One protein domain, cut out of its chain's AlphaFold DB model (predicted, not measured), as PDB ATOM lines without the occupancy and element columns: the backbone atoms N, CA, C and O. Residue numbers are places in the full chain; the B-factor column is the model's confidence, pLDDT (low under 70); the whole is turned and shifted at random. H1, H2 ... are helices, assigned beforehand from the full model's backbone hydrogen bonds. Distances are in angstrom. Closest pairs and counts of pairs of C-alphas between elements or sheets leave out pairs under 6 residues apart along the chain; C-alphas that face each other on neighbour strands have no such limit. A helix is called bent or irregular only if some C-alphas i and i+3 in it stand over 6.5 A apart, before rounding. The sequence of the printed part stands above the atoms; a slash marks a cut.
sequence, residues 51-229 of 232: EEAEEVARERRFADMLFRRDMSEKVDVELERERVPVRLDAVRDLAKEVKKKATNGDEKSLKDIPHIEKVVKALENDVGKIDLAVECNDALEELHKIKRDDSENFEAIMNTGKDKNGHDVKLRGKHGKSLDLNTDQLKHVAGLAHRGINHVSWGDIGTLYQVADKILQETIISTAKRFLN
ATOM      1  N   GLU A  51     -61.722  34.223   7.389       47.84
ATOM      2  CA  GLU A  51     -60.554  33.911   8.219       47.84
ATOM      3  C   GLU A  51     -59.267  33.743   7.400       47.84
ATOM      4  O   GLU A  51     -58.252  34.333   7.763       47.84
ATOM      5  N   GLU A  52     -59.294  33.041   6.263       42.38
ATOM      6  CA  GLU A  52     -58.132  32.939   5.364       42.38
ATOM      7  C   GLU A  52     -57.767  34.293   4.740       42.38
ATOM      8  O   GLU A  52     -56.588  34.615   4.600       42.38
ATOM      9  N   ALA A  53     -58.750  35.130   4.401       40.97
ATOM     10  CA  ALA A  53     -58.496  36.471   3.879       40.97
ATOM     11  C   ALA A  53     -57.873  37.396   4.944       40.97
ATOM     12  O   ALA A  53     -56.965  38.180   4.642       40.97
ATOM     13  N   GLU A  54     -58.323  37.297   6.198       49.03
ATOM     14  CA  GLU A  54     -57.718  38.006   7.326       49.03
ATOM     15  C   GLU A  54     -56.315  37.489   7.663       49.03
ATOM     16  O   GLU A  54     -55.442  38.302   7.981       49.03
ATOM     17  N   GLU A  55     -56.072  36.177   7.564       43.41
ATOM     18  CA  GLU A  55     -54.759  35.548   7.762       43.41
ATOM     19  C   GLU A  55     -53.786  36.026   6.671       43.41
ATOM     20  O   GLU A  55     -52.772  36.642   6.999       43.41
ATOM     21  N   VAL A  56     -54.166  35.964   5.389       43.97
ATOM     22  CA  VAL A  56     -53.371  36.490   4.259       43.97
ATOM     23  C   VAL A  56     -53.105  37.996   4.385       43.97
ATOM     24  O   VAL A  56     -51.998  38.465   4.117       43.97
ATOM     25  N   ALA A  57     -54.078  38.801   4.826       45.62
ATOM     26  CA  ALA A  57     -53.875  40.237   5.045       45.62
ATOM     27  C   ALA A  57     -52.964  40.539   6.250       45.62
ATOM     28  O   ALA A  57     -52.281  41.569   6.272       45.62
ATOM     29  N   ARG A  58     -52.959  39.677   7.270       49.03
ATOM     30  CA  ARG A  58     -52.059  39.751   8.432       49.03
ATOM     31  C   ARG A  58     -50.638  39.340   8.035       49.03
ATOM     32  O   ARG A  58     -49.681  39.993   8.440       49.03
ATOM     33  N   GLU A  59     -50.510  38.349   7.163       45.53
ATOM     34  CA  GLU A  59     -49.257  37.863   6.580       45.53
ATOM     35  C   GLU A  59     -48.622  38.851   5.604       45.53
ATOM     36  O   GLU A  59     -47.411  39.061   5.640       45.53
ATOM     37  N   ARG A  60     -49.424  39.519   4.769       41.97
ATOM     38  CA  ARG A  60     -48.950  40.595   3.888       41.97
ATOM     39  C   ARG A  60     -48.414  41.769   4.701       41.97
ATOM     40  O   ARG A  60     -47.328  42.260   4.417       41.97
ATOM     41  N   ARG A  61     -49.118  42.142   5.777       45.38
ATOM     42  CA  ARG A  61     -48.646  43.138   6.750       45.38
ATOM     43  C   ARG A  61     -47.357  42.684   7.435       45.38
ATOM     44  O   ARG A  61     -46.443  43.484   7.579       45.38
ATOM     45  N   PHE A  62     -47.243  41.409   7.800       42.41
ATOM     46  CA  PHE A  62     -46.026  40.832   8.373       42.41
ATOM     47  C   PHE A  62     -44.845  40.855   7.388       42.41
ATOM     48  O   PHE A  62     -43.742  41.233   7.770       42.41
ATOM     49  N   ALA A  63     -45.067  40.538   6.112       40.91
ATOM     50  CA  ALA A  63     -44.052  40.600   5.063       40.91
ATOM     51  C   ALA A  63     -43.609  42.044   4.751       40.91
ATOM     52  O   ALA A  63     -42.407  42.295   4.669       40.91
ATOM     53  N   ASP A  64     -44.548  42.993   4.676       46.62
ATOM     54  CA  ASP A  64     -44.271  44.429   4.498       46.62
ATOM     55  C   ASP A  64     -43.572  45.048   5.724       46.62
ATOM     56  O   ASP A  64     -42.801  46.004   5.604       46.62
ATOM     57  N   MET A  65     -43.802  44.495   6.922       47.34
ATOM     58  CA  MET A  65     -43.023  44.840   8.113       47.34
ATOM     59  C   MET A  65     -41.582  44.327   8.044       47.34
ATOM     60  O   MET A  65     -40.722  44.907   8.711       47.34
ATOM     61  N   LEU A  66     -41.317  43.253   7.290       49.19
ATOM     62  CA  LEU A  66     -40.082  42.479   7.398       49.19
ATOM     63  C   LEU A  66     -39.109  42.616   6.217       49.19
ATOM     64  O   LEU A  66     -37.916  42.531   6.479       49.19
ATOM     65  N   PHE A  67     -39.525  42.877   4.965       54.50
ATOM     66  CA  PHE A  67     -38.589  43.058   3.826       54.50
ATOM     67  C   PHE A  67     -39.153  43.964   2.714       54.50
ATOM     68  O   PHE A  67     -40.336  43.904   2.421       54.50
ATOM     69  N   ARG A  68     -38.378  44.796   1.997       52.31
ATOM     70  CA  ARG A  68     -36.942  44.769   1.657       52.31
ATOM     71  C   ARG A  68     -36.242  46.056   2.108       52.31
ATOM     72  O   ARG A  68     -36.634  47.133   1.680       52.31
ATOM     73  N   ARG A  69     -35.176  45.931   2.899       61.03
ATOM     74  CA  ARG A  69     -34.158  46.984   2.998       61.03
ATOM     75  C   ARG A  69     -33.091  46.667   1.964       61.03
ATOM     76  O   ARG A  69     -32.557  45.556   1.966       61.03
ATOM     77  N   ASP A  70     -32.829  47.595   1.057       68.81
ATOM     78  CA  ASP A  70     -31.644  47.497   0.221       68.81
ATOM     79  C   ASP A  70     -30.427  47.751   1.120       68.81
ATOM     80  O   ASP A  70     -30.342  48.756   1.825       68.81
ATOM     81  N   MET A  71     -29.487  46.808   1.138       70.00
ATOM     82  CA  MET A  71     -28.303  46.913   1.993       70.00
ATOM     83  C   MET A  71     -27.368  48.040   1.546       70.00
ATOM     84  O   MET A  71     -26.533  48.474   2.332       70.00
ATOM     85  N   SER A  72     -27.498  48.516   0.308       73.69
ATOM     86  CA  SER A  72     -26.759  49.668  -0.206       73.69
ATOM     87  C   SER A  72     -27.435  51.006   0.099       73.69
ATOM     88  O   SER A  72     -26.789  52.049   0.005       73.69
ATOM     89  N   GLU A  73     -28.711  50.996   0.495       78.94
ATOM     90  CA  GLU A  73     -29.434  52.218   0.826       78.94
ATOM     91  C   GLU A  73     -28.969  52.802   2.158       78.94
ATOM     92  O   GLU A  73     -28.670  52.096   3.131       78.94
ATOM     93  N   LYS A  74     -28.965  54.137   2.200       83.19
ATOM     94  CA  LYS A  74     -28.816  54.920   3.422       83.19
ATOM     95  C   LYS A  74     -29.848  54.479   4.459       83.19
ATOM     96  O   LYS A  74     -31.031  54.354   4.148       83.19
ATOM     97  N   VAL A  75     -29.424  54.376   5.717       81.94
ATOM     98  CA  VAL A  75     -30.368  54.233   6.832       81.94
ATOM     99  C   VAL A  75     -31.175  55.523   7.006       81.94
ATOM    100  O   VAL A  75     -30.631  56.567   7.382       81.94
ATOM    101  N   ASP A  76     -32.481  55.453   6.754       83.56
ATOM    102  CA  ASP A  76     -33.427  56.519   7.089       83.56
ATOM    103  C   ASP A  76     -33.821  56.420   8.570       83.56
ATOM    104  O   ASP A  76     -34.788  55.763   8.948       83.56
ATOM    105  N   VAL A  77     -33.010  57.043   9.426       83.56
ATOM    106  CA  VAL A  77     -33.182  56.999  10.885       83.56
ATOM    107  C   VAL A  77     -34.559  57.500  11.316       83.56
ATOM    108  O   VAL A  77     -35.160  56.903  12.207       83.56
ATOM    109  N   GLU A  78     -35.038  58.605  10.743       80.25
ATOM    110  CA  GLU A  78     -36.290  59.236  11.172       80.25
ATOM    111  C   GLU A  78     -37.467  58.304  10.891       80.25
ATOM    112  O   GLU A  78     -38.231  57.973  11.800       80.25
ATOM    113  N   LEU A  79     -37.530  57.792   9.661       77.88
ATOM    114  CA  LEU A  79     -38.564  56.861   9.237       77.88
ATOM    115  C   LEU A  79     -38.538  55.552  10.037       77.88
ATOM    116  O   LEU A  79     -39.578  54.984  10.370       77.88
ATOM    117  N   GLU A  80     -37.350  55.042  10.344       79.38
ATOM    118  CA  GLU A  80     -37.192  53.752  11.016       79.38
ATOM    119  C   GLU A  80     -37.456  53.848  12.523       79.38
ATOM    120  O   GLU A  80     -38.027  52.918  13.098       79.38
ATOM    121  N   ARG A  81     -37.154  54.991  13.157       81.06
ATOM    122  CA  ARG A  81     -37.563  55.277  14.544       81.06
ATOM    123  C   ARG A  81     -39.073  55.362  14.710       81.06
ATOM    124  O   ARG A  81     -39.573  55.029  15.779       81.06
ATOM    125  N   GLU A  82     -39.792  55.779  13.676       77.00
ATOM    126  CA  GLU A  82     -41.253  55.756  13.676       77.00
ATOM    127  C   GLU A  82     -41.786  54.334  13.452       77.00
ATOM    128  O   GLU A  82     -42.663  53.859  14.173       77.00
ATOM    129  N   ARG A  83     -41.239  53.621  12.463       69.69
ATOM    130  CA  ARG A  83     -41.797  52.341  12.007       69.69
ATOM    131  C   ARG A  83     -41.438  51.161  12.899       69.69
ATOM    132  O   ARG A  83     -42.319  50.359  13.204       69.69
ATOM    133  N   VAL A  84     -40.175  50.997  13.293       74.25
ATOM    134  CA  VAL A  84     -39.724  49.782  13.998       74.25
ATOM    135  C   VAL A  84     -40.451  49.558  15.329       74.25
ATOM    136  O   VAL A  84     -40.885  48.426  15.541       74.25
ATOM    137  N   PRO A  85     -40.681  50.571  16.189       77.06
ATOM    138  CA  PRO A  85     -41.449  50.378  17.420       77.06
ATOM    139  C   PRO A  85     -42.885  49.911  17.164       77.06
ATOM    140  O   PRO A  85     -43.329  48.940  17.769       77.06
ATOM    141  N   VAL A  86     -43.581  50.524  16.197       71.94
ATOM    142  CA  VAL A  86     -44.951  50.133  15.818       71.94
ATOM    143  C   VAL A  86     -44.994  48.678  15.346       71.94
ATOM    144  O   VAL A  86     -45.886  47.916  15.722       71.94
ATOM    145  N   ARG A  87     -44.000  48.264  14.550       68.94
ATOM    146  CA  ARG A  87     -43.868  46.876  14.089       68.94
ATOM    147  C   ARG A  87     -43.594  45.920  15.244       68.94
ATOM    148  O   ARG A  87     -44.211  44.860  15.324       68.94
ATOM    149  N   LEU A  88     -42.680  46.290  16.135       76.81
ATOM    150  CA  LEU A  88     -42.319  45.496  17.303       76.81
ATOM    151  C   LEU A  88     -43.532  45.265  18.210       76.81
ATOM    152  O   LEU A  88     -43.762  44.133  18.634       76.81
ATOM    153  N   ASP A  89     -44.333  46.300  18.454       77.50
ATOM    154  CA  ASP A  89     -45.548  46.196  19.262       77.50
ATOM    155  C   ASP A  89     -46.603  45.311  18.589       77.50
ATOM    156  O   ASP A  89     -47.136  44.404  19.233       77.50
ATOM    157  N   ALA A  90     -46.812  45.454  17.276       70.75
ATOM    158  CA  ALA A  90     -47.713  44.583  16.521       70.75
ATOM    159  C   ALA A  90     -47.297  43.098  16.588       70.75
ATOM    160  O   ALA A  90     -48.138  42.220  16.797       70.75
ATOM    161  N   VAL A  91     -45.997  42.793  16.460       69.38
ATOM    162  CA  VAL A  91     -45.487  41.414  16.577       69.38
ATOM    163  C   VAL A  91     -45.595  40.898  18.015       69.38
ATOM    164  O   VAL A  91     -45.907  39.724  18.225       69.38
ATOM    165  N   ARG A  92     -45.384  41.750  19.025       79.94
ATOM    166  CA  ARG A  92     -45.569  41.379  20.438       79.94
ATOM    167  C   ARG A  92     -47.026  41.063  20.758       79.94
ATOM    168  O   ARG A  92     -47.284  40.100  21.479       79.94
ATOM    169  N   ASP A  93     -47.970  41.828  20.225       76.38
ATOM    170  CA  ASP A  93     -49.395  41.564  20.416       76.38
ATOM    171  C   ASP A  93     -49.833  40.283  19.703       76.38
ATOM    172  O   ASP A  93     -50.523  39.455  20.304       76.38
ATOM    173  N   LEU A  94     -49.315  40.033  18.498       71.38
ATOM    174  CA  LEU A  94     -49.488  38.752  17.817       71.38
ATOM    175  C   LEU A  94     -48.926  37.588  18.648       71.38
ATOM    176  O   LEU A  94     -49.586  36.562  18.804       71.38
ATOM    177  N   ALA A  95     -47.741  37.748  19.246       75.75
ATOM    178  CA  ALA A  95     -47.151  36.729  20.112       75.75
ATOM    179  C   ALA A  95     -48.054  36.402  21.314       75.75
ATOM    180  O   ALA A  95     -48.175  35.235  21.692       75.75
ATOM    181  N   LYS A  96     -48.709  37.409  21.911       81.19
ATOM    182  CA  LYS A  96     -49.680  37.207  23.001       81.19
ATOM    183  C   LYS A  96     -50.919  36.454  22.513       81.19
ATOM    184  O   LYS A  96     -51.372  35.538  23.198       81.19
ATOM    185  N   GLU A  97     -51.450  36.810  21.343       78.69
ATOM    186  CA  GLU A  97     -52.622  36.152  20.753       78.69
ATOM    187  C   GLU A  97     -52.340  34.669  20.462       78.69
ATOM    188  O   GLU A  97     -53.105  33.798  20.880       78.69
ATOM    189  N   VAL A  98     -51.205  34.370  19.825       70.88
ATOM    190  CA  VAL A  98     -50.790  32.996  19.501       70.88
ATOM    191  C   VAL A  98     -50.533  32.183  20.772       70.88
ATOM    192  O   VAL A  98     -50.985  31.045  20.876       70.88
ATOM    193  N   LYS A  99     -49.905  32.769  21.802       80.62
ATOM    194  CA  LYS A  99     -49.749  32.110  23.113       80.62
ATOM    195  C   LYS A  99     -51.095  31.778  23.758       80.62
ATOM    196  O   LYS A  99     -51.251  30.700  24.336       80.62
ATOM    197  N   LYS A 100     -52.085  32.667  23.640       81.62
ATOM    198  CA  LYS A 100     -53.444  32.423  24.143       81.62
ATOM    199  C   LYS A 100     -54.124  31.271  23.393       81.62
ATOM    200  O   LYS A 100     -54.698  30.402  24.040       81.62
ATOM    201  N   LYS A 101     -54.017  31.222  22.059       73.38
ATOM    202  CA  LYS A 101     -54.552  30.119  21.234       73.38
ATOM    203  C   LYS A 101     -53.875  28.783  21.548       73.38
ATOM    204  O   LYS A 101     -54.565  27.791  21.765       73.38
ATOM    205  N   ALA A 102     -52.553  28.780  21.702       76.94
ATOM    206  CA  ALA A 102     -51.792  27.606  22.128       76.94
ATOM    207  C   ALA A 102     -52.241  27.080  23.506       76.94
ATOM    208  O   ALA A 102     -52.386  25.876  23.696       76.94
ATOM    209  N   THR A 103     -52.521  27.981  24.456       82.88
ATOM    210  CA  THR A 103     -53.035  27.614  25.792       82.88
ATOM    211  C   THR A 103     -54.432  26.982  25.719       82.88
ATOM    212  O   THR A 103     -54.777  26.152  26.554       82.88
ATOM    213  N   ASN A 104     -55.214  27.322  24.689       85.25
ATOM    214  CA  ASN A 104     -56.532  26.746  24.417       85.25
ATOM    215  C   ASN A 104     -56.477  25.436  23.602       85.25
ATOM    216  O   ASN A 104     -57.524  24.946  23.185       85.25
ATOM    217  N   GLY A 105     -55.288  24.861  23.382       80.44
ATOM    218  CA  GLY A 105     -55.116  23.553  22.740       80.44
ATOM    219  C   GLY A 105     -54.842  23.584  21.234       80.44
ATOM    220  O   GLY A 105     -54.851  22.526  20.610       80.44
ATOM    221  N   ASP A 106     -54.581  24.751  20.637       77.62
ATOM    222  CA  ASP A 106     -54.188  24.825  19.225       77.62
ATOM    223  C   ASP A 106     -52.713  24.421  19.016       77.62
ATOM    224  O   ASP A 106     -51.777  25.176  19.311       77.62
ATOM    225  N   GLU A 107     -52.503  23.221  18.469       74.88
ATOM    226  CA  GLU A 107     -51.180  22.672  18.155       74.88
ATOM    227  C   GLU A 107     -50.438  23.431  17.041       74.88
ATOM    228  O   GLU A 107     -49.201  23.384  17.002       74.88
ATOM    229  N   LYS A 108     -51.147  24.141  16.146       69.69
ATOM    230  CA  LYS A 108     -50.521  24.978  15.104       69.69
ATOM    231  C   LYS A 108     -49.842  26.178  15.766       69.69
ATOM    232  O   LYS A 108     -48.631  26.350  15.626       69.69
ATOM    233  N   SER A 109     -50.574  26.888  16.628       67.12
ATOM    234  CA  SER A 109     -50.057  28.011  17.421       67.12
ATOM    235  C   SER A 109     -48.825  27.652  18.270       67.12
ATOM    236  O   SER A 109     -47.901  28.457  18.384       67.12
ATOM    237  N   LEU A 110     -48.749  26.437  18.834       66.12
ATOM    238  CA  LEU A 110     -47.569  25.981  19.591       66.12
ATOM    239  C   LEU A 110     -46.287  25.941  18.745       66.12
ATOM    240  O   LEU A 110     -45.202  26.237  19.254       66.12
ATOM    241  N   LYS A 111     -46.397  25.596  17.457       68.62
ATOM    242  CA  LYS A 111     -45.254  25.545  16.532       68.62
ATOM    243  C   LYS A 111     -44.818  26.937  16.071       68.62
ATOM    244  O   LYS A 111     -43.649  27.104  15.721       68.62
ATOM    245  N   ASP A 112     -45.710  27.923  16.125       65.25
ATOM    246  CA  ASP A 112     -45.474  29.280  15.623       65.25
ATOM    247  C   ASP A 112     -44.813  30.208  16.657       65.25
ATOM    248  O   ASP A 112     -44.054  31.109  16.283       65.25
ATOM    249  N   ILE A 113     -45.002  29.952  17.961       71.38
ATOM    250  CA  ILE A 113     -44.418  30.753  19.058       71.38
ATOM    251  C   ILE A 113     -42.898  30.964  18.903       71.38
ATOM    252  O   ILE A 113     -42.467  32.120  18.929       71.38
ATOM    253  N   PRO A 114     -42.062  29.923  18.689       70.00
ATOM    254  CA  PRO A 114     -40.616  30.115  18.580       70.00
ATOM    255  C   PRO A 114     -40.205  30.968  17.373       70.00
ATOM    256  O   PRO A 114     -39.153  31.606  17.396       70.00
ATOM    257  N   HIS A 115     -41.002  30.979  16.301       66.25
ATOM    258  CA  HIS A 115     -40.730  31.791  15.117       66.25
ATOM    259  C   HIS A 115     -41.061  33.264  15.363       66.25
ATOM    260  O   HIS A 115     -40.247  34.133  15.049       66.25
ATOM    261  N   ILE A 116     -42.205  33.542  15.988       66.06
ATOM    262  CA  ILE A 116     -42.615  34.904  16.347       66.06
ATOM    263  C   ILE A 116     -41.629  35.508  17.354       66.06
ATOM    264  O   ILE A 116     -41.199  36.645  17.186       66.06
ATOM    265  N   GLU A 117     -41.179  34.741  18.350       73.44
ATOM    266  CA  GLU A 117     -40.179  35.215  19.319       73.44
ATOM    267  C   GLU A 117     -38.829  35.553  18.673       73.44
ATOM    268  O   GLU A 117     -38.164  36.501  19.094       73.44
ATOM    269  N   LYS A 118     -38.421  34.827  17.625       67.44
ATOM    270  CA  LYS A 118     -37.232  35.198  16.841       67.44
ATOM    271  C   LYS A 118     -37.426  36.526  16.112       67.44
ATOM    272  O   LYS A 118     -36.480  37.302  16.041       67.44
ATOM    273  N   VAL A 119     -38.632  36.803  15.617       65.12
ATOM    274  CA  VAL A 119     -38.962  38.063  14.932       65.12
ATOM    275  C   VAL A 119     -39.013  39.231  15.919       65.12
ATOM    276  O   VAL A 119     -38.494  40.300  15.616       65.12
ATOM    277  N   VAL A 120     -39.543  39.030  17.130       74.19
ATOM    278  CA  VAL A 120     -39.479  40.042  18.203       74.19
ATOM    279  C   VAL A 120     -38.026  40.412  18.498       74.19
ATOM    280  O   VAL A 120     -37.669  41.583  18.416       74.19
ATOM    281  N   LYS A 121     -37.164  39.416  18.749       74.94
ATOM    282  CA  LYS A 121     -35.732  39.649  19.013       74.94
ATOM    283  C   LYS A 121     -35.027  40.358  17.859       74.94
ATOM    284  O   LYS A 121     -34.119  41.153  18.073       74.94
ATOM    285  N   ALA A 122     -35.428  40.060  16.630       69.31
ATOM    286  CA  ALA A 122     -34.912  40.717  15.440       69.31
ATOM    287  C   ALA A 122     -35.241  42.209  15.409       69.31
ATOM    288  O   ALA A 122     -34.355  43.028  15.199       69.31
ATOM    289  N   LEU A 123     -36.505  42.549  15.661       70.81
ATOM    290  CA  LEU A 123     -36.974  43.929  15.696       70.81
ATOM    291  C   LEU A 123     -36.376  44.697  16.885       70.81
ATOM    292  O   LEU A 123     -36.028  45.862  16.741       70.81
ATOM    293  N   GLU A 124     -36.179  44.043  18.031       79.19
ATOM    294  CA  GLU A 124     -35.442  44.616  19.168       79.19
ATOM    295  C   GLU A 124     -33.981  44.916  18.806       79.19
ATOM    296  O   GLU A 124     -33.476  45.996  19.115       79.19
ATOM    297  N   ASN A 125     -33.314  44.006  18.091       78.62
ATOM    298  CA  ASN A 125     -31.968  44.252  17.573       78.62
ATOM    299  C   ASN A 125     -31.945  45.402  16.558       78.62
ATOM    300  O   ASN A 125     -30.987  46.171  16.536       78.62
ATOM    301  N   ASP A 126     -32.984  45.546  15.736       76.38
ATOM    302  CA  ASP A 126     -33.090  46.638  14.769       76.38
ATOM    303  C   ASP A 126     -33.214  48.011  15.439       76.38
ATOM    304  O   ASP A 126     -32.631  48.968  14.937       76.38
ATOM    305  N   VAL A 127     -33.879  48.116  16.596       79.94
ATOM    306  CA  VAL A 127     -33.862  49.355  17.397       79.94
ATOM    307  C   VAL A 127     -32.422  49.732  17.763       79.94
ATOM    308  O   VAL A 127     -31.999  50.859  17.513       79.94
ATOM    309  N   GLY A 128     -31.636  48.769  18.257       80.19
ATOM    310  CA  GLY A 128     -30.217  48.990  18.565       80.19
ATOM    311  C   GLY A 128     -29.380  49.378  17.339       80.19
ATOM    312  O   GLY A 128     -28.530  50.263  17.417       80.19
ATOM    313  N   LYS A 129     -29.659  48.779  16.175       81.38
ATOM    314  CA  LYS A 129     -29.006  49.133  14.902       81.38
ATOM    315  C   LYS A 129     -29.325  50.561  14.449       81.38
ATOM    316  O   LYS A 129     -28.444  51.223  13.906       81.38
ATOM    317  N   ILE A 130     -30.555  51.036  14.658       83.44
ATOM    318  CA  ILE A 130     -30.953  52.411  14.321       83.44
ATOM    319  C   ILE A 130     -30.208  53.412  15.203       83.44
ATOM    320  O   ILE A 130     -29.702  54.411  14.694       83.44
ATOM    321  N   ASP A 131     -30.084  53.134  16.501       85.25
ATOM    322  CA  ASP A 131     -29.315  53.989  17.405       85.25
ATOM    323  C   ASP A 131     -27.827  54.005  17.042       85.25
ATOM    324  O   ASP A 131     -27.230  55.081  16.958       85.25
ATOM    325  N   LEU A 132     -27.247  52.851  16.697       85.69
ATOM    326  CA  LEU A 132     -25.879  52.801  16.178       85.69
ATOM    327  C   LEU A 132     -25.734  53.600  14.875       85.69
ATOM    328  O   LEU A 132     -24.727  54.279  14.684       85.69
ATOM    329  N   ALA A 133     -26.726  53.557  13.981       88.00
ATOM    330  CA  ALA A 133     -26.702  54.331  12.743       88.00
ATOM    331  C   ALA A 133     -26.695  55.841  13.001       88.00
ATOM    332  O   ALA A 133     -26.012  56.577  12.288       88.00
ATOM    333  N   VAL A 134     -27.398  56.309  14.038       89.00
ATOM    334  CA  VAL A 134     -27.318  57.705  14.491       89.00
ATOM    335  C   VAL A 134     -25.908  58.044  14.940       89.00
ATOM    336  O   VAL A 134     -25.327  59.002  14.436       89.00
ATOM    337  N   GLU A 135     -25.341  57.244  15.840       89.38
ATOM    338  CA  GLU A 135     -24.010  57.509  16.390       89.38
ATOM    339  C   GLU A 135     -22.927  57.451  15.308       89.38
ATOM    340  O   GLU A 135     -22.028  58.287  15.282       89.38
ATOM    341  N   CYS A 136     -23.052  56.535  14.348       90.31
ATOM    342  CA  CYS A 136     -22.135  56.436  13.219       90.31
ATOM    343  C   CYS A 136     -22.265  57.621  12.250       90.31
ATOM    344  O   CYS A 136     -21.249  58.120  11.776       90.31
ATOM    345  N   ASN A 137     -23.479  58.103  11.963       91.12
ATOM    346  CA  ASN A 137     -23.677  59.288  11.119       91.12
ATOM    347  C   ASN A 137     -23.127  60.563  11.779       91.12
ATOM    348  O   ASN A 137     -22.509  61.387  11.106       91.12
ATOM    349  N   ASP A 138     -23.308  60.704  13.090       91.69
ATOM    350  CA  ASP A 138     -22.730  61.801  13.865       91.69
ATOM    351  C   ASP A 138     -21.193  61.717  13.892       91.69
ATOM    352  O   ASP A 138     -20.509  62.716  13.655       91.69
ATOM    353  N   ALA A 139     -20.641  60.515  14.087       91.75
ATOM    354  CA  ALA A 139     -19.202  60.279  14.033       91.75
ATOM    355  C   ALA A 139     -18.618  60.560  12.643       91.75
ATOM    356  O   ALA A 139     -17.540  61.142  12.558       91.75
ATOM    357  N   LEU A 140     -19.310  60.195  11.554       93.44
ATOM    358  CA  LEU A 140     -18.887  60.518  10.184       93.44
ATOM    359  C   LEU A 140     -18.696  62.021  10.004       93.44
ATOM    360  O   LEU A 140     -17.692  62.446   9.434       93.44
ATOM    361  N   GLU A 141     -19.636  62.832  10.493       92.50
ATOM    362  CA  GLU A 141     -19.544  64.285  10.371       92.50
ATOM    363  C   GLU A 141     -18.317  64.841  11.106       92.50
ATOM    364  O   GLU A 141     -17.602  65.694  10.574       92.50
ATOM    365  N   GLU A 142     -18.044  64.357  12.316       92.81
ATOM    366  CA  GLU A 142     -16.886  64.794  13.095       92.81
ATOM    367  C   GLU A 142     -15.566  64.288  12.513       92.81
ATOM    368  O   GLU A 142     -14.606  65.046  12.405       92.81
ATOM    369  N   LEU A 143     -15.523  63.043  12.046       93.31
ATOM    370  CA  LEU A 143     -14.352  62.465  11.394       93.31
ATOM    371  C   LEU A 143     -14.023  63.175  10.076       93.31
ATOM    372  O   LEU A 143     -12.847  63.354   9.769       93.31
ATOM    373  N   HIS A 144     -15.023  63.660   9.331       93.81
ATOM    374  CA  HIS A 144     -14.800  64.540   8.175       93.81
ATOM    375  C   HIS A 144     -14.186  65.889   8.569       93.81
ATOM    376  O   HIS A 144     -13.358  66.413   7.821       93.81
ATOM    377  N   LYS A 145     -14.553  66.448   9.732       92.56
ATOM    378  CA  LYS A 145     -13.921  67.666  10.278       92.56
ATOM    379  C   LYS A 145     -12.471  67.381  10.673       92.56
ATOM    380  O   LYS A 145     -11.575  68.062  10.191       92.56
ATOM    381  N   ILE A 146     -12.226  66.307  11.427       92.69
ATOM    382  CA  ILE A 146     -10.872  65.891  11.825       92.69
ATOM    383  C   ILE A 146      -9.997  65.638  10.591       92.69
ATOM    384  O   ILE A 146      -8.884  66.139  10.534       92.69
ATOM    385  N   LYS A 147     -10.501  64.943   9.563       92.75
ATOM    386  CA  LYS A 147      -9.772  64.705   8.302       92.75
ATOM    387  C   LYS A 147      -9.342  66.002   7.613       92.75
ATOM    388  O   LYS A 147      -8.288  66.032   6.982       92.75
ATOM    389  N   ARG A 148     -10.179  67.041   7.681       93.06
ATOM    390  CA  ARG A 148      -9.900  68.351   7.085       93.06
ATOM    391  C   ARG A 148      -8.874  69.139   7.897       93.06
ATOM    392  O   ARG A 148      -8.023  69.788   7.297       93.06
ATOM    393  N   ASP A 149      -8.977  69.081   9.220       94.12
ATOM    394  CA  ASP A 149      -8.218  69.943  10.127       94.12
ATOM    395  C   ASP A 149      -6.875  69.320  10.561       94.12
ATOM    396  O   ASP A 149      -5.892  70.039  10.725       94.12
ATOM    397  N   ASP A 150      -6.808  67.993  10.724       94.94
ATOM    398  CA  ASP A 150      -5.618  67.226  11.131       94.94
ATOM    399  C   ASP A 150      -5.617  65.829  10.471       94.94
ATOM    400  O   ASP A 150      -6.075  64.826  11.036       94.94
ATOM    401  N   SER A 151      -5.095  65.759   9.241       93.62
ATOM    402  CA  SER A 151      -5.069  64.525   8.445       93.62
ATOM    403  C   SER A 151      -4.224  63.414   9.072       93.62
ATOM    404  O   SER A 151      -4.587  62.247   8.959       93.62
ATOM    405  N   GLU A 152      -3.129  63.758   9.758       94.00
ATOM    406  CA  GLU A 152      -2.275  62.781  10.449       94.00
ATOM    407  C   GLU A 152      -3.028  62.121  11.605       94.00
ATOM    408  O   GLU A 152      -2.984  60.901  11.782       94.00
ATOM    409  N   ASN A 153      -3.772  62.920  12.377       94.69
ATOM    410  CA  ASN A 153      -4.611  62.385  13.437       94.69
ATOM    411  C   ASN A 153      -5.734  61.510  12.870       94.69
ATOM    412  O   ASN A 153      -5.991  60.430  13.390       94.69
ATOM    413  N   PHE A 154      -6.367  61.923  11.770       95.50
ATOM    414  CA  PHE A 154      -7.380  61.105  11.100       95.50
ATOM    415  C   PHE A 154      -6.834  59.745  10.629       95.50
ATOM    416  O   PHE A 154      -7.479  58.714  10.836       95.50
ATOM    417  N   GLU A 155      -5.642  59.714  10.027       95.12
ATOM    418  CA  GLU A 155      -4.999  58.465   9.601       95.12
ATOM    419  C   GLU A 155      -4.691  57.538  10.782       95.12
ATOM    420  O   GLU A 155      -4.906  56.325  10.685       95.12
ATOM    421  N   ALA A 156      -4.246  58.085  11.919       94.62
ATOM    422  CA  ALA A 156      -4.046  57.301  13.137       94.62
ATOM    423  C   ALA A 156      -5.353  56.639  13.606       94.62
ATOM    424  O   ALA A 156      -5.371  55.430  13.869       94.62
ATOM    425  N   ILE A 157      -6.457  57.393  13.610       93.62
ATOM    426  CA  ILE A 157      -7.785  56.906  14.013       93.62
ATOM    427  C   ILE A 157      -8.263  55.797  13.080       93.62
ATOM    428  O   ILE A 157      -8.707  54.749  13.544       93.62
ATOM    429  N   MET A 158      -8.129  55.978  11.768       94.00
ATOM    430  CA  MET A 158      -8.542  54.977  10.782       94.00
ATOM    431  C   MET A 158      -7.801  53.641  10.957       94.00
ATOM    432  O   MET A 158      -8.401  52.572  10.840       94.00
ATOM    433  N   ASN A 159      -6.505  53.691  11.268       92.44
ATOM    434  CA  ASN A 159      -5.673  52.493  11.380       92.44
ATOM    435  C   ASN A 159      -5.788  51.807  12.749       92.44
ATOM    436  O   ASN A 159      -5.807  50.575  12.835       92.44
ATOM    437  N   THR A 160      -5.874  52.591  13.825       91.00
ATOM    438  CA  THR A 160      -5.725  52.093  15.202       91.00
ATOM    439  C   THR A 160      -6.979  52.243  16.060       91.00
ATOM    440  O   THR A 160      -7.073  51.601  17.102       91.00
ATOM    441  N   GLY A 161      -7.947  53.059  15.632       89.69
ATOM    442  CA  GLY A 161      -9.083  53.495  16.449       89.69
ATOM    443  C   GLY A 161      -8.683  54.447  17.580       89.69
ATOM    444  O   GLY A 161      -9.459  54.659  18.506       89.69
ATOM    445  N   LYS A 162      -7.466  54.997  17.529       93.00
ATOM    446  CA  LYS A 162      -6.887  55.894  18.531       93.00
ATOM    447  C   LYS A 162      -6.322  57.147  17.872       93.00
ATOM    448  O   LYS A 162      -6.067  57.152  16.670       93.00
ATOM    449  N   ASP A 163      -6.139  58.205  18.654       92.69
ATOM    450  CA  ASP A 163      -5.476  59.421  18.179       92.69
ATOM    451  C   ASP A 163      -3.994  59.151  17.832       92.69
ATOM    452  O   ASP A 163      -3.443  58.086  18.130       92.69
ATOM    453  N   LYS A 164      -3.310  60.127  17.223       92.12
ATOM    454  CA  LYS A 164      -1.880  59.999  16.867       92.12
ATOM    455  C   LYS A 164      -0.933  59.788  18.056       92.12
ATOM    456  O   LYS A 164       0.220  59.416  17.855       92.12
ATOM    457  N   ASN A 165      -1.411  60.001  19.280       93.19
ATOM    458  CA  ASN A 165      -0.669  59.783  20.519       93.19
ATOM    459  C   ASN A 165      -1.033  58.447  21.197       93.19
ATOM    460  O   ASN A 165      -0.488  58.131  22.253       93.19
ATOM    461  N   GLY A 166      -1.934  57.652  20.609       90.12
ATOM    462  CA  GLY A 166      -2.380  56.373  21.154       90.12
ATOM    463  C   GLY A 166      -3.445  56.479  22.251       90.12
ATOM    464  O   GLY A 166      -3.644  55.509  22.987       90.12
ATOM    465  N   HIS A 167      -4.135  57.615  22.372       91.88
ATOM    466  CA  HIS A 167      -5.266  57.794  23.282       91.88
ATOM    467  C   HIS A 167      -6.599  57.434  22.628       91.88
ATOM    468  O   HIS A 167      -6.774  57.540  21.412       91.88
ATOM    469  N   ASP A 168      -7.563  57.050  23.460       88.38
ATOM    470  CA  ASP A 168      -8.921  56.783  23.001       88.38
ATOM    471  C   ASP A 168      -9.582  58.080  22.517       88.38
ATOM    472  O   ASP A 168      -9.546  59.122  23.181       88.38
ATOM    473  N   VAL A 169     -10.191  58.008  21.339       86.94
ATOM    474  CA  VAL A 169     -10.814  59.154  20.678       86.94
ATOM    475  C   VAL A 169     -12.193  59.379  21.278       86.94
ATOM    476  O   VAL A 169     -13.023  58.474  21.304       86.94
ATOM    477  N   LYS A 170     -12.465  60.605  21.726       85.00
ATOM    478  CA  LYS A 170     -13.790  61.002  22.211       85.00
ATOM    479  C   LYS A 170     -14.470  61.888  21.185       85.00
ATOM    480  O   LYS A 170     -14.180  63.080  21.120       85.00
ATOM    481  N   LEU A 171     -15.369  61.284  20.422       86.75
ATOM    482  CA  LEU A 171     -16.220  61.973  19.464       86.75
ATOM    483  C   LEU A 171     -17.473  62.538  20.156       86.75
ATOM    484  O   LEU A 171     -17.990  61.961  21.120       86.75
ATOM    485  N   ARG A 172     -17.961  63.682  19.681       84.62
ATOM    486  CA  ARG A 172     -19.184  64.356  20.116       84.62
ATOM    487  C   ARG A 172     -20.185  64.448  18.968       84.62
ATOM    488  O   ARG A 172     -19.939  65.098  17.957       84.62
ATOM    489  N   GLY A 173     -21.374  63.891  19.188       79.31
ATOM    490  CA  GLY A 173     -22.487  64.007  18.249       79.31
ATOM    491  C   GLY A 173     -23.100  65.407  18.193       79.31
ATOM    492  O   GLY A 173     -22.712  66.316  18.937       79.31
ATOM    493  N   LYS A 174     -24.127  65.577  17.350       73.69
ATOM    494  CA  LYS A 174     -24.760  66.880  17.034       73.69
ATOM    495  C   LYS A 174     -25.323  67.646  18.234       73.69
ATOM    496  O   LYS A 174     -25.530  68.854  18.154       73.69
ATOM    497  N   HIS A 175     -25.530  66.971  19.362       69.12
ATOM    498  CA  HIS A 175     -26.042  67.556  20.605       69.12
ATOM    499  C   HIS A 175     -25.012  67.575  21.744       69.12
ATOM    500  O   HIS A 175     -25.375  67.691  22.912       69.12
ATOM    501  N   GLY A 176     -23.722  67.416  21.432       69.38
ATOM    502  CA  GLY A 176     -22.648  67.390  22.427       69.38
ATOM    503  C   GLY A 176     -22.607  66.118  23.281       69.38
ATOM    504  O   GLY A 176     -21.768  66.028  24.181       69.38
ATOM    505  N   LYS A 177     -23.480  65.139  22.999       79.38
ATOM    506  CA  LYS A 177     -23.435  63.795  23.585       79.38
ATOM    507  C   LYS A 177     -22.148  63.108  23.121       79.38
ATOM    508  O   LYS A 177     -21.838  63.133  21.930       79.38
ATOM    509  N   SER A 178     -21.413  62.506  24.055       81.69
ATOM    510  CA  SER A 178     -20.288  61.634  23.703       81.69
ATOM    511  C   SER A 178     -20.822  60.443  22.914       81.69
ATOM    512  O   SER A 178     -21.806  59.831  23.331       81.69
ATOM    513  N   LEU A 179     -20.189  60.141  21.787       83.31
ATOM    514  CA  LEU A 179     -20.476  58.936  21.017       83.31
ATOM    515  C   LEU A 179     -19.741  57.761  21.670       83.31
ATOM    516  O   LEU A 179     -18.594  57.926  22.090       83.31
ATOM    517  N   ASP A 180     -20.403  56.610  21.779       80.56
ATOM    518  CA  ASP A 180     -19.862  55.410  22.429       80.56
ATOM    519  C   ASP A 180     -19.556  54.333  21.380       80.56
ATOM    520  O   ASP A 180     -20.132  53.247  21.360       80.56
ATOM    521  N   LEU A 181     -18.670  54.676  20.440       82.88
ATOM    522  CA  LEU A 181     -18.199  53.739  19.422       82.88
ATOM    523  C   LEU A 181     -16.995  52.969  19.954       82.88
ATOM    524  O   LEU A 181     -16.001  53.563  20.378       82.88
ATOM    525  N   ASN A 182     -17.045  51.643  19.863       85.69
ATOM    526  CA  ASN A 182     -15.870  50.827  20.142       85.69
ATOM    527  C   ASN A 182     -14.792  51.009  19.054       85.69
ATOM    528  O   ASN A 182     -15.045  51.555  17.978       85.69
ATOM    529  N   THR A 183     -13.579  50.518  19.317       85.38
ATOM    530  CA  THR A 183     -12.419  50.676  18.426       85.38
ATOM    531  C   THR A 183     -12.687  50.213  16.992       85.38
ATOM    532  O   THR A 183     -12.310  50.901  16.044       85.38
ATOM    533  N   ASP A 184     -13.343  49.067  16.808       85.81
ATOM    534  CA  ASP A 184     -13.599  48.516  15.475       85.81
ATOM    535  C   ASP A 184     -14.673  49.312  14.731       85.81
ATOM    536  O   ASP A 184     -14.527  49.585  13.537       85.81
ATOM    537  N   GLN A 185     -15.711  49.753  15.445       86.88
ATOM    538  CA  GLN A 185     -16.734  50.640  14.901       86.88
ATOM    539  C   GLN A 185     -16.120  51.971  14.470       86.88
ATOM    540  O   GLN A 185     -16.322  52.408  13.339       86.88
ATOM    541  N   LEU A 186     -15.300  52.580  15.327       89.75
ATOM    542  CA  LEU A 186     -14.629  53.840  15.038       89.75
ATOM    543  C   LEU A 186     -13.710  53.731  13.813       89.75
ATOM    544  O   LEU A 186     -13.767  54.584  12.928       89.75
ATOM    545  N   LYS A 187     -12.912  52.661  13.711       89.81
ATOM    546  CA  LYS A 187     -12.064  52.401  12.536       89.81
ATOM    547  C   LYS A 187     -12.884  52.244  11.264       89.81
ATOM    548  O   LYS A 187     -12.528  52.795  10.224       89.81
ATOM    549  N   HIS A 188     -13.982  51.497  11.335       88.19
ATOM    550  CA  HIS A 188     -14.851  51.280  10.187       88.19
ATOM    551  C   HIS A 188     -15.489  52.594   9.715       88.19
ATOM    552  O   HIS A 188     -15.438  52.911   8.526       88.19
ATOM    553  N   VAL A 189     -16.015  53.398  10.644       91.56
ATOM    554  CA  VAL A 189     -16.600  54.712  10.347       91.56
ATOM    555  C   VAL A 189     -15.542  55.685   9.811       91.56
ATOM    556  O   VAL A 189     -15.789  56.382   8.828       91.56
ATOM    557  N   ALA A 190     -14.324  55.678  10.357       92.25
ATOM    558  CA  ALA A 190     -13.203  56.437   9.802       92.25
ATOM    559  C   ALA A 190     -12.848  55.978   8.377       92.25
ATOM    560  O   ALA A 190     -12.631  56.807   7.495       92.25
ATOM    561  N   GLY A 191     -12.885  54.673   8.097       91.81
ATOM    562  CA  GLY A 191     -12.717  54.136   6.745       91.81
ATOM    563  C   GLY A 191     -13.825  54.570   5.772       91.81
ATOM    564  O   GLY A 191     -13.557  54.816   4.593       91.81
ATOM    565  N   LEU A 192     -15.071  54.705   6.235       92.50
ATOM    566  CA  LEU A 192     -16.171  55.283   5.451       92.50
ATOM    567  C   LEU A 192     -15.916  56.770   5.144       92.50
ATOM    568  O   LEU A 192     -15.982  57.174   3.980       92.50
ATOM    569  N   ALA A 193     -15.529  57.563   6.147       92.94
ATOM    570  CA  ALA A 193     -15.173  58.973   5.963       92.94
ATOM    571  C   ALA A 193     -13.972  59.148   5.011       92.94
ATOM    572  O   ALA A 193     -13.950  60.045   4.161       92.94
ATOM    573  N   HIS A 194     -12.982  58.251   5.076       92.56
ATOM    574  CA  HIS A 194     -11.842  58.257   4.162       92.56
ATOM    575  C   HIS A 194     -12.298  58.104   2.704       92.56
ATOM    576  O   HIS A 194     -11.874  58.894   1.857       92.56
ATOM    577  N   ARG A 195     -13.240  57.181   2.453       92.44
ATOM    578  CA  ARG A 195     -13.884  56.934   1.151       92.44
ATOM    579  C   ARG A 195     -14.845  58.041   0.690       92.44
ATOM    580  O   ARG A 195     -15.394  57.936  -0.401       92.44
ATOM    581  N   GLY A 196     -15.050  59.094   1.484       89.31
ATOM    582  CA  GLY A 196     -15.945  60.205   1.137       89.31
ATOM    583  C   GLY A 196     -17.430  59.891   1.334       89.31
ATOM    584  O   GLY A 196     -18.281  60.587   0.786       89.31
ATOM    585  N   ILE A 197     -17.748  58.848   2.102       90.38
ATOM    586  CA  ILE A 197     -19.127  58.478   2.417       90.38
ATOM    587  C   ILE A 197     -19.652  59.402   3.523       90.38
ATOM    588  O   ILE A 197     -18.968  59.668   4.510       90.38
ATOM    589  N   ASN A 198     -20.874  59.909   3.339       87.44
ATOM    590  CA  ASN A 198     -21.503  60.887   4.238       87.44
ATOM    591  C   ASN A 198     -22.615  60.289   5.109       87.44
ATOM    592  O   ASN A 198     -23.204  60.998   5.919       87.44
ATOM    593  N   HIS A 199     -22.953  59.019   4.902       87.38
ATOM    594  CA  HIS A 199     -23.984  58.320   5.654       87.38
ATOM    595  C   HIS A 199     -23.693  56.821   5.694       87.38
ATOM    596  O   HIS A 199     -23.140  56.280   4.742       87.38
ATOM    597  N   VAL A 200     -24.107  56.147   6.761       87.25
ATOM    598  CA  VAL A 200     -24.065  54.680   6.817       87.25
ATOM    599  C   VAL A 200     -25.226  54.055   6.048       87.25
ATOM    600  O   VAL A 200     -26.362  54.545   6.087       87.25
ATOM    601  N   SER A 201     -24.935  52.956   5.360       86.75
ATOM    602  CA  SER A 201     -25.936  52.072   4.767       86.75
ATOM    603  C   SER A 201     -26.345  50.955   5.731       86.75
ATOM    604  O   SER A 201     -25.674  50.690   6.735       86.75
ATOM    605  N   TRP A 202     -27.428  50.247   5.415       78.81
ATOM    606  CA  TRP A 202     -27.807  49.040   6.157       78.81
ATOM    607  C   TRP A 202     -26.734  47.942   6.095       78.81
ATOM    608  O   TRP A 202     -26.550  47.211   7.067       78.81
ATOM    609  N   GLY A 203     -25.981  47.857   4.995       77.19
ATOM    610  CA  GLY A 203     -24.821  46.978   4.843       77.19
ATOM    611  C   GLY A 203     -23.667  47.332   5.774       77.19
ATOM    612  O   GLY A 203     -23.073  46.435   6.380       77.19
ATOM    613  N   ASP A 204     -23.388  48.623   5.953       82.56
ATOM    614  CA  ASP A 204     -22.375  49.085   6.908       82.56
ATOM    615  C   ASP A 204     -22.797  48.746   8.343       82.56
ATOM    616  O   ASP A 204     -22.014  48.185   9.107       82.56
ATOM    617  N   ILE A 205     -24.066  48.975   8.692       80.00
ATOM    618  CA  ILE A 205     -24.605  48.644  10.018       80.00
ATOM    619  C   ILE A 205     -24.617  47.138  10.278       80.00
ATOM    620  O   ILE A 205     -24.227  46.699  11.362       80.00
ATOM    621  N   GLY A 206     -24.981  46.328   9.282       72.75
ATOM    622  CA  GLY A 206     -24.869  44.872   9.358       72.75
ATOM    623  C   GLY A 206     -23.423  44.409   9.572       72.75
ATOM    624  O   GLY A 206     -23.176  43.503  10.368       72.75
ATOM    625  N   THR A 207     -22.458  45.075   8.928       72.62
ATOM    626  CA  THR A 207     -21.021  44.803   9.102       72.62
ATOM    627  C   THR A 207     -20.533  45.206  10.489       72.62
ATOM    628  O   THR A 207     -19.773  44.462  11.093       72.62
ATOM    629  N   LEU A 208     -20.989  46.334  11.031       70.56
ATOM    630  CA  LEU A 208     -20.641  46.796  12.378       70.56
ATOM    631  C   LEU A 208     -21.216  45.896  13.486       70.56
ATOM    632  O   LEU A 208     -20.655  45.838  14.578       70.56
ATOM    633  N   TYR A 209     -22.304  45.173  13.203       65.94
ATOM    634  CA  TYR A 209     -22.943  44.228  14.129       65.94
ATOM    635  C   TYR A 209     -22.472  42.761  13.982       65.94
ATOM    636  O   TYR A 209     -22.877  41.931  14.793       65.94
ATOM    637  N   GLN A 210     -21.654  42.442  12.964       52.19
ATOM    638  CA  GLN A 210     -21.004  41.163  12.578       52.19
ATOM    639  C   GLN A 210     -21.733  39.799  12.709       52.19
ATOM    640  O   GLN A 210     -21.239  38.842  12.119       52.19
ATOM    641  N   VAL A 211     -22.871  39.618  13.397       41.72
ATOM    642  CA  VAL A 211     -23.346  38.251  13.736       41.72
ATOM    643  C   VAL A 211     -24.839  37.958  13.484       41.72
ATOM    644  O   VAL A 211     -25.210  36.788  13.431       41.72
ATOM    645  N   ALA A 212     -25.729  38.925  13.242       38.12
ATOM    646  CA  ALA A 212     -27.174  38.619  13.292       38.12
ATOM    647  C   ALA A 212     -27.900  38.372  11.947       38.12
ATOM    648  O   ALA A 212     -28.890  37.641  11.927       38.12
ATOM    649  N   ASP A 213     -27.461  38.945  10.822       43.78
ATOM    650  CA  ASP A 213     -28.393  39.159   9.696       43.78
ATOM    651  C   ASP A 213     -28.649  37.949   8.791       43.78
ATOM    652  O   ASP A 213     -29.767  37.776   8.306       43.78
ATOM    653  N   LYS A 214     -27.667  37.063   8.589       39.03
ATOM    654  CA  LYS A 214     -27.830  35.955   7.630       39.03
ATOM    655  C   LYS A 214     -28.817  34.888   8.121       39.03
ATOM    656  O   LYS A 214     -29.709  34.477   7.385       39.03
ATOM    657  N   ILE A 215     -28.712  34.502   9.394       37.22
ATOM    658  CA  ILE A 215     -29.633  33.544  10.037       37.22
ATOM    659  C   ILE A 215     -31.032  34.155  10.156       37.22
ATOM    660  O   ILE A 215     -32.041  33.453  10.040       37.22
ATOM    661  N   LEU A 216     -31.097  35.466  10.381       42.66
ATOM    662  CA  LEU A 216     -32.342  36.174  10.583       42.66
ATOM    663  C   LEU A 216     -33.141  36.312   9.283       42.66
ATOM    664  O   LEU A 216     -34.325  35.985   9.281       42.66
ATOM    665  N   GLN A 217     -32.505  36.693   8.173       46.97
ATOM    666  CA  GLN A 217     -33.159  36.723   6.863       46.97
ATOM    667  C   GLN A 217     -33.657  35.343   6.437       46.97
ATOM    668  O   GLN A 217     -34.811  35.213   6.043       46.97
ATOM    669  N   GLU A 218     -32.838  34.299   6.565       41.09
ATOM    670  CA  GLU A 218     -33.244  32.936   6.208       41.09
ATOM    671  C   GLU A 218     -34.393  32.432   7.093       41.09
ATOM    672  O   GLU A 218     -35.325  31.797   6.596       41.09
ATOM    673  N   THR A 219     -34.381  32.765   8.388       45.47
ATOM    674  CA  THR A 219     -35.462  32.397   9.312       45.47
ATOM    675  C   THR A 219     -36.734  33.179   9.027       45.47
ATOM    676  O   THR A 219     -37.792  32.568   8.958       45.47
ATOM    677  N   ILE A 220     -36.659  34.498   8.825       48.41
ATOM    678  CA  ILE A 220     -37.839  35.305   8.522       48.41
ATOM    679  C   ILE A 220     -38.403  34.922   7.153       48.41
ATOM    680  O   ILE A 220     -39.606  34.747   7.044       48.41
ATOM    681  N   ILE A 221     -37.576  34.721   6.123       48.06
ATOM    682  CA  ILE A 221     -38.033  34.247   4.807       48.06
ATOM    683  C   ILE A 221     -38.660  32.854   4.931       48.06
ATOM    684  O   ILE A 221     -39.660  32.583   4.277       48.06
ATOM    685  N   SER A 222     -38.107  31.966   5.761       43.66
ATOM    686  CA  SER A 222     -38.662  30.630   6.014       43.66
ATOM    687  C   SER A 222     -40.001  30.685   6.756       43.66
ATOM    688  O   SER A 222     -40.959  30.027   6.354       43.66
ATOM    689  N   THR A 223     -40.101  31.519   7.793       48.44
ATOM    690  CA  THR A 223     -41.335  31.776   8.540       48.44
ATOM    691  C   THR A 223     -42.379  32.419   7.630       48.44
ATOM    692  O   THR A 223     -43.471  31.887   7.504       48.44
ATOM    693  N   ALA A 224     -42.018  33.469   6.895       44.97
ATOM    694  CA  ALA A 224     -42.873  34.109   5.908       44.97
ATOM    695  C   ALA A 224     -43.316  33.114   4.828       44.97
ATOM    696  O   ALA A 224     -44.496  33.043   4.555       44.97
ATOM    697  N   LYS A 225     -42.444  32.265   4.270       43.03
ATOM    698  CA  LYS A 225     -42.841  31.219   3.301       43.03
ATOM    699  C   LYS A 225     -43.788  30.168   3.883       43.03
ATOM    700  O   LYS A 225     -44.598  29.641   3.132       43.03
ATOM    701  N   ARG A 226     -43.677  29.841   5.175       47.97
ATOM    702  CA  ARG A 226     -44.583  28.906   5.868       47.97
ATOM    703  C   ARG A 226     -46.003  29.443   6.014       47.97
ATOM    704  O   ARG A 226     -46.924  28.640   6.072       47.97
ATOM    705  N   PHE A 227     -46.146  30.760   6.075       44.50
ATOM    706  CA  PHE A 227     -47.434  31.441   6.148       44.50
ATOM    707  C   PHE A 227     -47.933  31.855   4.742       44.50
ATOM    708  O   PHE A 227     -49.061  31.580   4.377       44.50
ATOM    709  N   LEU A 228     -47.046  32.351   3.872       38.25
ATOM    710  CA  LEU A 228     -47.355  32.916   2.547       38.25
ATOM    711  C   LEU A 228     -47.569  31.899   1.412       38.25
ATOM    712  O   LEU A 228     -48.045  32.290   0.348       38.25
ATOM    713  N   ASN A 229     -47.158  30.636   1.564       38.00
ATOM    714  CA  ASN A 229     -47.421  29.598   0.564       38.00
ATOM    715  C   ASN A 229     -48.316  28.517   1.172       38.00
ATOM    716  O   ASN A 229     -47.792  27.619   1.838       38.00
TER     717      ASN A 229
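Overview. This is residues 51 to 229 of the 232 residues of an uncharacterized protein of Candidatus Taylorbacteria bacterium CG11_big_fil_rev_8_21_14_0_20_46_11 (UniProt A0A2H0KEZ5). One long helix, H3, runs nearly the whole length of a rod. Beside its first part H1, H2 and H7 join it in a loose four-helix bundle that is up and down, each helix running against the one before it in the chain; at its other end H4 folds back, with H5 crossing beside it, and the short H6 lies between the two ends of the rod. The printed part has 179 residues with seven named helices, H1 to H7 in order, and no named strand: the class is all helix. The whole is loose, with a radius of gyration of the C-alphas of 20.4 A and spans of 66 by 28 by 25 A.

Arrangement. Start at H1, residues 51 to 66, which is close to but not clearly touching H2, residues 77 to 103; their closest C-alphas, of Met 65 and Arg 87, are 6.4 A apart. Next, H2 and H3, residues 107 to 149, form a helical hairpin at a shallow tilt of 16 degrees, with the C-alphas of Ala 102 and Ser 109 closest at 5.0 A. H3 is the hub, touching five helices. Its residues 143 to 147 alone touch H4, residues 151 to 160, where the C-alphas of Lys 147 and Phe 154 come closest, 5.1 A. H5, residues 183 to 194, touches H4 at a steep tilt of 42 degrees, closest at the C-alphas of Met 158 and Lys 187, 4.7 A. H6, residues 202 to 208, only just touches H3, with 3 pairs of C-alphas within 8 A, the closest being Lys 129 and Ile 205 at 6.6 A. H7, residues 213 to 228, touches H1 at a shallow tilt of 17 degrees, opposite ways, with the C-alphas of Ala 63 and Ala 224 closest at 6.7 A. H1 and H3 are apart. Every O i to N i+4 pair is within hydrogen-bond range in H1, H4, H5, H6 and H7; the counts are 21 of 23 in H2 and 36 of 39 in H3.

Along the chain. Find C-alpha 51 at (-60.554, 33.911, 8.219); from there H1 runs 22.2 A. H2 is 38.5 A long and only just irregular: C-alphas 82 and 85 are 6.6 A apart. H3 begins at C-alpha 107, (-51.180, 22.672, 18.155), and runs 64.4 A; it has a kink of 29 degrees near residue 114 and is only just irregular, with C-alphas 111 and 114 6.8 A apart. H4, H5 and H6 are shorter, and H7 runs 21.2 A to C-alpha 228 at (-47.355, 32.916, 2.547).

Size, cuts and confidence. The C-alphas of Gly 105 and Asp 149 are the two farthest apart, 67.2 A. The printed part has no cut, and the link from H4 to H5, residues 161 to 182, is long. Mean pLDDT of the printed part is 74.2; look for values under 70 at, among others, residues 51 to 70 and 209 to 229.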